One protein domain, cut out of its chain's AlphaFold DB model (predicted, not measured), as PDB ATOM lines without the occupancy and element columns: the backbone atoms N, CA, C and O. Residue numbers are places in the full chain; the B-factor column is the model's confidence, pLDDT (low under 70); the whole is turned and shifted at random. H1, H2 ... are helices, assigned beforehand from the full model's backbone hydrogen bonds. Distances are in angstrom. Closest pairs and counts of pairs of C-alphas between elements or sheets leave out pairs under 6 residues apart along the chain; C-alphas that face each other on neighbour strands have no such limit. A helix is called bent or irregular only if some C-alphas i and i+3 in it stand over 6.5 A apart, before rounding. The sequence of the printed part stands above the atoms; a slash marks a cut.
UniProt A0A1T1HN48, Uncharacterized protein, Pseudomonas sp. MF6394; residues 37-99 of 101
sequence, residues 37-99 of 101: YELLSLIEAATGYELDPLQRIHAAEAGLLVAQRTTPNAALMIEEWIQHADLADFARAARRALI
ATOM      1  N   TYR A  37     -21.094  -9.690  23.536       95.69
ATOM      2  CA  TYR A  37     -20.952  -8.290  23.934       95.69
ATOM      3  C   TYR A  37     -20.333  -7.419  22.845       95.69
ATOM      4  O   TYR A  37     -20.676  -6.242  22.755       95.69
ATOM      5  N   GLU A  38     -19.464  -7.982  22.010       93.19
ATOM      6  CA  GLU A  38     -18.879  -7.324  20.846       93.19
ATOM      7  C   GLU A  38     -19.942  -7.084  19.773       93.19
ATOM      8  O   GLU A  38     -20.016  -5.997  19.198       93.19
ATOM      9  N   LEU A  39     -20.816  -8.067  19.540       93.88
ATOM     10  CA  LEU A  39     -21.936  -7.901  18.618       93.88
ATOM     11  C   LEU A  39     -22.979  -6.922  19.155       93.88
ATOM     12  O   LEU A  39     -23.511  -6.138  18.374       93.88
ATOM     13  N   LEU A  40     -23.239  -6.902  20.464       96.12
ATOM     14  CA  LEU A  40     -24.066  -5.852  21.063       96.12
ATOM     15  C   LEU A  40     -23.435  -4.468  20.858       96.12
ATOM     16  O   LEU A  40     -24.127  -3.587  20.356       96.12
ATOM     17  N   SER A  41     -22.127  -4.301  21.100       95.25
ATOM     18  CA  SER A  41     -21.415  -3.042  20.807       95.25
ATOM     19  C   SER A  41     -21.563  -2.608  19.350       95.25
ATOM     20  O   SER A  41     -21.735  -1.424  19.067       95.25
ATOM     21  N   LEU A  42     -21.498  -3.553  18.407       91.81
ATOM     22  CA  LEU A  42     -21.672  -3.257  16.986       91.81
ATOM     23  C   LEU A  42     -23.073  -2.702  16.696       91.81
ATOM     24  O   LEU A  42     -23.215  -1.779  15.894       91.81
ATOM     25  N   ILE A  43     -24.103  -3.241  17.346       93.44
ATOM     26  CA  ILE A  43     -25.488  -2.789  17.174       93.44
ATOM     27  C   ILE A  43     -25.698  -1.435  17.845       93.44
ATOM     28  O   ILE A  43     -26.317  -0.561  17.244       93.44
ATOM     29  N   GLU A  44     -25.164  -1.231  19.049       95.25
ATOM     30  CA  GLU A  44     -25.190   0.071  19.726       95.25
ATOM     31  C   GLU A  44     -24.546   1.145  18.837       95.25
ATOM     32  O   GLU A  44     -25.153   2.183  18.581       95.25
ATOM     33  N   ALA A  45     -23.385   0.850  18.241       93.06
ATOM     34  CA  ALA A  45     -22.711   1.749  17.306       93.06
ATOM     35  C   ALA A  45     -23.513   1.987  16.012       93.06
ATOM     36  O   ALA A  45     -23.579   3.114  15.524       93.06
ATOM     37  N   ALA A  46     -24.139   0.946  15.451       90.38
ATOM     38  CA  ALA A  46     -24.927   1.053  14.222       90.38
ATOM     39  C   ALA A  46     -26.261   1.794  14.418       90.38
ATOM     40  O   ALA A  46     -26.780   2.397  13.480       90.38
ATOM     41  N   THR A  47     -26.832   1.732  15.621       92.25
ATOM     42  CA  THR A  47     -28.143   2.315  15.943       92.25
ATOM     43  C   THR A  47     -28.052   3.657  16.665       92.25
ATOM     44  O   THR A  47     -29.030   4.404  16.664       92.25
ATOM     45  N   GLY A  48     -26.911   3.962  17.290       94.69
ATOM     46  CA  GLY A  48     -26.757   5.083  18.218       94.69
ATOM     47  C   GLY A  48     -27.524   4.903  19.535       94.69
ATOM     48  O   GLY A  48     -27.714   5.879  20.256       94.69
ATOM     49  N   TYR A  49     -28.009   3.692  19.828       96.25
ATOM     50  CA  TYR A  49     -28.740   3.371  21.050       96.25
ATOM     51  C   TYR A  49     -27.805   2.651  22.020       96.25
ATOM     52  O   TYR A  49     -27.410   1.521  21.751       96.25
ATOM     53  N   GLU A  50     -27.472   3.284  23.141       96.81
ATOM     54  CA  GLU A  50     -26.639   2.684  24.190       96.81
ATOM     55  C   GLU A  50     -27.511   1.939  25.206       96.81
ATOM     56  O   GLU A  50     -28.475   2.497  25.735       96.81
ATOM     57  N   LEU A  51     -27.179   0.674  25.474       97.31
ATOM     58  CA  LEU A  51     -27.803  -0.105  26.536       97.31
ATOM     59  C   LEU A  51     -27.172   0.259  27.880       97.31
ATOM     60  O   LEU A  51     -25.948   0.345  28.011       97.31
ATOM     61  N   ASP A  52     -27.998   0.387  28.917       97.38
ATOM     62  CA  ASP A  52     -27.470   0.410  30.277       97.38
ATOM     63  C   ASP A  52     -26.859  -0.963  30.658       97.38
ATOM     64  O   ASP A  52     -27.107  -1.974  29.988       97.38
ATOM     65  N   PRO A  53     -26.045  -1.050  31.730       97.00
ATOM     66  CA  PRO A  53     -25.374  -2.298  32.091       97.00
ATOM     67  C   PRO A  53     -26.312  -3.492  32.320       97.00
ATOM     68  O   PRO A  53     -25.930  -4.620  32.013       97.00
ATOM     69  N   LEU A  54     -27.520  -3.270  32.849       97.12
ATOM     70  CA  LEU A  54     -28.480  -4.340  33.114       97.12
ATOM     71  C   LEU A  54     -29.160  -4.788  31.818       97.12
ATOM     72  O   LEU A  54     -29.210  -5.984  31.534       97.12
ATOM     73  N   GLN A  55     -29.596  -3.837  30.992       97.94
ATOM     74  CA  GLN A  55     -30.134  -4.126  29.664       97.94
ATOM     75  C   GLN A  55     -29.119  -4.884  28.804       97.94
ATOM     76  O   GLN A  55     -29.476  -5.809  28.080       97.94
ATOM     77  N   ARG A  56     -27.832  -4.544  28.904       97.94
ATOM     78  CA  ARG A  56     -26.763  -5.229  28.171       97.94
ATOM     79  C   ARG A  56     -26.634  -6.700  28.572       97.94
ATOM     80  O   ARG A  56     -26.417  -7.544  27.703       97.94
ATOM     81  N   ILE A  57     -26.801  -7.013  29.859       98.06
ATOM     82  CA  ILE A  57     -26.838  -8.396  30.358       98.06
ATOM     83  C   ILE A  57     -28.070  -9.116  29.802       98.06
ATOM     84  O   ILE A  57     -27.925 -10.169  29.185       98.06
ATOM     85  N   HIS A  58     -29.261  -8.527  29.929       98.19
ATOM     86  CA  HIS A  58     -30.493  -9.143  29.428       98.19
ATOM     87  C   HIS A  58     -30.466  -9.360  27.909       98.19
ATOM     88  O   HIS A  58     -30.903 -10.399  27.420       98.19
ATOM     89  N   ALA A  59     -29.912  -8.416  27.144       98.00
ATOM     90  CA  ALA A  59     -29.764  -8.548  25.700       98.00
ATOM     91  C   ALA A  59     -28.812  -9.694  25.330       98.00
ATOM     92  O   ALA A  59     -29.087 -10.444  24.388       98.00
ATOM     93  N   ALA A  60     -27.720  -9.867  26.081       98.12
ATOM     94  CA  ALA A  60     -26.813 -10.991  25.893       98.12
ATOM     95  C   ALA A  60     -27.505 -12.321  26.226       98.12
ATOM     96  O   ALA A  60     -27.448 -13.247  25.421       98.12
ATOM     97  N   GLU A  61     -28.208 -12.411  27.355       98.12
ATOM     98  CA  GLU A  61     -28.940 -13.615  27.769       98.12
ATOM     99  C   GLU A  61     -30.010 -14.018  26.748       98.12
ATOM    100  O   GLU A  61     -30.016 -15.158  26.277       98.12
ATOM    101  N   ALA A  62     -30.851 -13.072  26.328       97.56
ATOM    102  CA  ALA A  62     -31.850 -13.276  25.283       97.56
ATOM    103  C   ALA A  62     -31.205 -13.748  23.967       97.56
ATOM    104  O   ALA A  62     -31.626 -14.732  23.356       97.56
ATOM    105  N   GLY A  63     -30.110 -13.110  23.552       96.75
ATOM    106  CA  GLY A  63     -29.385 -13.512  22.352       96.75
ATOM    107  C   GLY A  63     -28.765 -14.911  22.444       96.75
ATOM    108  O   GLY A  63     -28.792 -15.682  21.481       96.75
ATOM    109  N   LEU A  64     -28.265 -15.291  23.621       97.44
ATOM    110  CA  LEU A  64     -27.755 -16.636  23.879       97.44
ATOM    111  C   LEU A  64     -28.872 -17.689  23.837       97.44
ATOM    112  O   LEU A  64     -28.630 -18.792  23.343       97.44
ATOM    113  N   LEU A  65     -30.098 -17.363  24.263       96.81
ATOM    114  CA  LEU A  65     -31.256 -18.255  24.105       96.81
ATOM    115  C   LEU A  65     -31.562 -18.528  22.627       96.81
ATOM    116  O   LEU A  65     -31.884 -19.658  22.256       96.81
ATOM    117  N   VAL A  66     -31.443 -17.529  21.747       97.00
ATOM    118  CA  VAL A  66     -31.549 -17.741  20.290       97.00
ATOM    119  C   VAL A  66     -30.449 -18.688  19.805       97.00
ATOM    120  O   VAL A  66     -30.753 -19.677  19.137       97.00
ATOM    121  N   ALA A  67     -29.196 -18.446  20.202       94.94
ATOM    122  CA  ALA A  67     -28.041 -19.247  19.787       94.94
ATOM    123  C   ALA A  67     -28.082 -20.711  20.252       94.94
ATOM    124  O   ALA A  67     -27.514 -21.580  19.595       94.94
ATOM    125  N   GLN A  68     -28.764 -21.000  21.362       95.19
ATOM    126  CA  GLN A  68     -28.988 -22.373  21.826       95.19
ATOM    127  C   GLN A  68     -30.001 -23.138  20.965       95.19
ATOM    128  O   GLN A  68     -29.945 -24.364  20.896       95.19
ATOM    129  N   ARG A  69     -30.939 -22.433  20.320       94.56
ATOM    130  CA  ARG A  69     -32.038 -23.036  19.549       94.56
ATOM    131  C   ARG A  69     -31.712 -23.158  18.063       94.56
ATOM    132  O   ARG A  69     -32.223 -24.057  17.401       94.56
ATOM    133  N   THR A  70     -30.908 -22.243  17.525       93.56
ATOM    134  CA  THR A  70     -30.615 -22.159  16.089       93.56
ATOM    135  C   THR A  70     -29.392 -21.280  15.816       93.56
ATOM    136  O   THR A  70     -28.853 -20.643  16.718       93.56
ATOM    137  N   THR A  71     -28.956 -21.212  14.559       93.69
ATOM    138  CA  THR A  71     -27.981 -20.210  14.116       93.69
ATOM    139  C   THR A  71     -28.610 -18.813  14.191       93.69
ATOM    140  O   THR A  71     -29.563 -18.549  13.451       93.69
ATOM    141  N   PRO A  72     -28.102 -17.900  15.041       94.12
ATOM    142  CA  PRO A  72     -28.698 -16.578  15.185       94.12
ATOM    143  C   PRO A  72     -28.579 -15.761  13.905       94.12
ATOM    144  O   PRO A  72     -27.583 -15.845  13.190       94.12
ATOM    145  N   ASN A  73     -29.582 -14.933  13.639       93.44
ATOM    146  CA  ASN A  73     -29.572 -13.893  12.613       93.44
ATOM    147  C   ASN A  73     -30.292 -12.653  13.161       93.44
ATOM    148  O   ASN A  73     -31.001 -12.753  14.160       93.44
ATOM    149  N   ALA A  74     -30.141 -11.503  12.503       92.12
ATOM    150  CA  ALA A  74     -30.697 -10.239  12.991       92.12
ATOM    151  C   ALA A  74     -32.195 -10.328  13.343       92.12
ATOM    152  O   ALA A  74     -32.598  -9.866  14.407       92.12
ATOM    153  N   ALA A  75     -33.008 -10.957  12.484       93.44
ATOM    154  CA  ALA A  75     -34.451 -11.068  12.687       93.44
ATOM    155  C   ALA A  75     -34.798 -11.851  13.957       93.44
ATOM    156  O   ALA A  75     -35.540 -11.347  14.792       93.44
ATOM    157  N   LEU A  76     -34.188 -13.022  14.145       96.06
ATOM    158  CA  LEU A  76     -34.420 -13.851  15.330       96.06
ATOM    159  C   LEU A  76     -33.978 -13.158  16.623       96.06
ATOM    160  O   LEU A  76     -34.644 -13.271  17.647       96.06
ATOM    161  N   MET A  77     -32.868 -12.418  16.579       96.31
ATOM    162  CA  MET A  77     -32.388 -11.657  17.735       96.31
ATOM    163  C   MET A  77     -33.379 -10.559  18.122       96.31
ATOM    164  O   MET A  77     -33.731 -10.417  19.288       96.31
ATOM    165  N   ILE A  78     -33.879  -9.816  17.131       96.62
ATOM    166  CA  ILE A  78     -34.881  -8.763  17.331       96.62
ATOM    167  C   ILE A  78     -36.198  -9.341  17.864       96.62
ATOM    168  O   ILE A  78     -36.802  -8.746  18.755       96.62
ATOM    169  N   GLU A  79     -36.643 -10.482  17.332       96.62
ATOM    170  CA  GLU A  79     -37.854 -11.181  17.780       96.62
ATOM    171  C   GLU A  79     -37.765 -11.658  19.228       96.62
ATOM    172  O   GLU A  79     -38.781 -11.647  19.922       96.62
ATOM    173  N   GLU A  80     -36.576 -12.047  19.690       97.50
ATOM    174  CA  GLU A  80     -36.362 -12.389  21.093       97.50
ATOM    175  C   GLU A  80     -36.297 -11.126  21.959       97.50
ATOM    176  O   GLU A  80     -37.049 -11.002  22.922       97.50
ATOM    177  N   TRP A  81     -35.473 -10.137  21.596       97.62
ATOM    178  CA  TRP A  81     -35.312  -8.912  22.390       97.62
ATOM    179  C   TRP A  81     -36.612  -8.126  22.558       97.62
ATOM    180  O   TRP A  81     -36.848  -7.576  23.630       97.62
ATOM    181  N   ILE A  82     -37.492  -8.094  21.551       96.88
ATOM    182  CA  ILE A  82     -38.772  -7.374  21.651       96.88
ATOM    183  C   ILE A  82     -39.718  -7.981  22.707       96.88
ATOM    184  O   ILE A  82     -40.648  -7.297  23.133       96.88
ATOM    185  N   GLN A  83     -39.494  -9.230  23.147       95.56
ATOM    186  CA  GLN A  83     -40.267  -9.852  24.234       95.56
ATOM    187  C   GLN A  83     -39.888  -9.302  25.616       95.56
ATOM    188  O   GLN A  83     -40.670  -9.409  26.560       95.56
ATOM    189  N   HIS A  84     -38.703  -8.701  25.744       94.94
ATOM    190  CA  HIS A  84     -38.217  -8.103  26.980       94.94
ATOM    191  C   HIS A  84     -38.606  -6.623  27.018       94.94
ATOM    192  O   HIS A  84     -38.203  -5.831  26.164       94.94
ATOM    193  N   ALA A  85     -39.414  -6.240  28.009       95.19
ATOM    194  CA  ALA A  85     -39.974  -4.890  28.096       95.19
ATOM    195  C   ALA A  85     -38.890  -3.799  28.158       95.19
ATOM    196  O   ALA A  85     -39.056  -2.730  27.575       95.19
ATOM    197  N   ASP A  86     -37.775  -4.087  28.822       96.81
ATOM    198  CA  ASP A  86     -36.619  -3.207  28.964       96.81
ATOM    199  C   ASP A  86     -35.735  -3.135  27.709       96.81
ATOM    200  O   ASP A  86     -34.962  -2.191  27.580       96.81
ATOM    201  N   LEU A  87     -35.875  -4.064  26.755       98.00
ATOM    202  CA  LEU A  87     -35.111  -4.083  25.497       98.00
ATOM    203  C   LEU A  87     -35.931  -3.644  24.279       98.00
ATOM    204  O   LEU A  87     -35.406  -3.583  23.166       98.00
ATOM    205  N   ALA A  88     -37.216  -3.330  24.455       96.69
ATOM    206  CA  ALA A  88     -38.127  -3.107  23.337       96.69
ATOM    207  C   ALA A  88     -37.690  -1.953  22.414       96.69
ATOM    208  O   ALA A  88     -37.806  -2.054  21.189       96.69
ATOM    209  N   ASP A  89     -37.168  -0.860  22.973       97.25
ATOM    210  CA  ASP A  89     -36.699   0.283  22.183       97.25
ATOM    211  C   ASP A  89     -35.387  -0.008  21.453       97.25
ATOM    212  O   ASP A  89     -35.267   0.320  20.266       97.25
ATOM    213  N   PHE A  90     -34.466  -0.726  22.100       97.69
ATOM    214  CA  PHE A  90     -33.260  -1.246  21.460       97.69
ATOM    215  C   PHE A  90     -33.607  -2.170  20.286       97.69
ATOM    216  O   PHE A  90     -33.124  -1.967  19.173       97.69
ATOM    217  N   ALA A  91     -34.531  -3.118  20.474       97.12
ATOM    218  CA  ALA A  91     -34.974  -4.033  19.423       97.12
ATOM    219  C   ALA A  91     -35.602  -3.290  18.228       97.12
ATOM    220  O   ALA A  91     -35.346  -3.622  17.068       97.12
ATOM    221  N   ARG A  92     -36.388  -2.232  18.479       96.12
ATOM    222  CA  ARG A  92     -36.946  -1.372  17.418       96.12
ATOM    223  C   ARG A  92     -35.874  -0.563  16.691       96.12
ATOM    224  O   ARG A  92     -36.006  -0.333  15.486       96.12
ATOM    225  N   ALA A  93     -34.855  -0.081  17.397       96.19
ATOM    226  CA  ALA A  93     -33.722   0.613  16.790       96.19
ATOM    227  C   ALA A  93     -32.909  -0.350  15.909       96.19
ATOM    228  O   ALA A  93     -32.716  -0.076  14.725       96.19
ATOM    229  N   ALA A  94     -32.565  -1.524  16.441       95.19
ATOM    230  CA  ALA A  94     -31.875  -2.592  15.725       95.19
ATOM    231  C   ALA A  94     -32.640  -3.031  14.468       95.19
ATOM    232  O   ALA A  94     -32.054  -3.121  13.393       95.19
ATOM    233  N   ARG A  95     -33.966  -3.212  14.559       94.62
ATOM    234  CA  ARG A  95     -34.809  -3.554  13.402       94.62
ATOM    235  C   ARG A  95     -34.680  -2.548  12.269       94.62
ATOM    236  O   ARG A  95     -34.514  -2.954  11.126       94.62
ATOM    237  N   ARG A  96     -34.749  -1.252  12.588       92.12
ATOM    238  CA  ARG A  96     -34.646  -0.172  11.596       92.12
ATOM    239  C   ARG A  96     -33.266  -0.103  10.945       92.12
ATOM    240  O   ARG A  96     -33.185   0.260   9.778       92.12
ATOM    241  N   ALA A  97     -32.209  -0.429  11.685       90.19
ATOM    242  CA  ALA A  97     -30.839  -0.370  11.184       90.19
ATOM    243  C   ALA A  97     -30.432  -1.612  10.373       90.19
ATOM    244  O   ALA A  97     -29.652  -1.500   9.432       90.19
ATOM    245  N   LEU A  98     -30.933  -2.794  10.744       87.75
ATOM    246  CA  LEU A  98     -30.396  -4.072  10.263       87.75
ATOM    247  C   LEU A  98     -31.305  -4.815   9.286       87.75
ATOM    248  O   LEU A  98     -30.823  -5.686   8.566       87.75
ATOM    249  N   ILE A  99     -32.605  -4.516   9.270       84.75
ATOM    250  CA  ILE A  99     -33.568  -5.188   8.397       84.75
ATOM    251  C   ILE A  99     -34.072  -4.177   7.357       84.75
ATOM    252  O   ILE A  99     -34.723  -3.203   7.739       84.75
TER     253      ILE A  99
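What this domain is: This is residues 37 to 99 of the 101 residues of an uncharacterized protein of Pseudomonas sp. MF6394 (UniProt A0A1T1HN48). Four helices make a compact, rounded body in which most of the helices that touch are crossed: H3 and H4 stand side by side as a helical hairpin, the longest helix H2 crosses H3 steeply, and H1 reaches from H2 at Tyr 37 to H4 at Thr 47. The 63 printed residues hold H1, H2, H3 and H4 in that order, with no named strand; the class is all helix. The radius of gyration of the C-alphas is 10.3 A, and they span 28 by 25 by 22 A.

Where its parts are: Find C-alpha 37 at (-20.952, -8.290, 23.934); there H1 begins and runs to residue 47, 15.1 A. H2 goes from C-alpha 53 at (-25.374, -2.298, 32.091) to residue 69, 25.1 A. H3 is residues 74 to 81, 10.6 A. H4, residues 85 to 98, is 20.3 A long and ends at C-alpha 98 (-30.396, -4.072, 10.263); it is irregular, with C-alphas 86 and 89 7.6 A apart.

How they stand to each other: Look first at Tyr 37 and Ala 60, the closest C-alphas of H1 and H2, 6.7 A apart; H2 touches H1 with residues 56 to 60 alone, only just about perpendicular at 70.3 degrees. H1 touches H4, closest at the C-alphas of Thr 47 and Ala 93, 5.9 A. H2 touches H3 at a steep tilt of 61 degrees, opposite ways, closest at the C-alphas of Gly 63 and Met 77, 5.8 A. H2 touches H4 with residues 55 to 59 alone, closest at the C-alphas of Gln 55 and Leu 87, 6.5 A. In the hairpin, H3 and H4 touch at a shallow tilt of 12 degrees, opposite ways, with the C-alphas of Ile 78 and Ala 91 closest at 5.2 A. H1 and H3 are apart. Every O i to N i+4 pair is within hydrogen-bond range in H1 and H3, against 12 of 13 in H2 and 8 of 10 in H4.

The domain as a whole: The C-alphas of Gly 48 and Arg 69, the two farthest apart, are 28.6 A from each other. The printed part has no cut, the three links are tight, and no printed residue is under 70 in pLDDT.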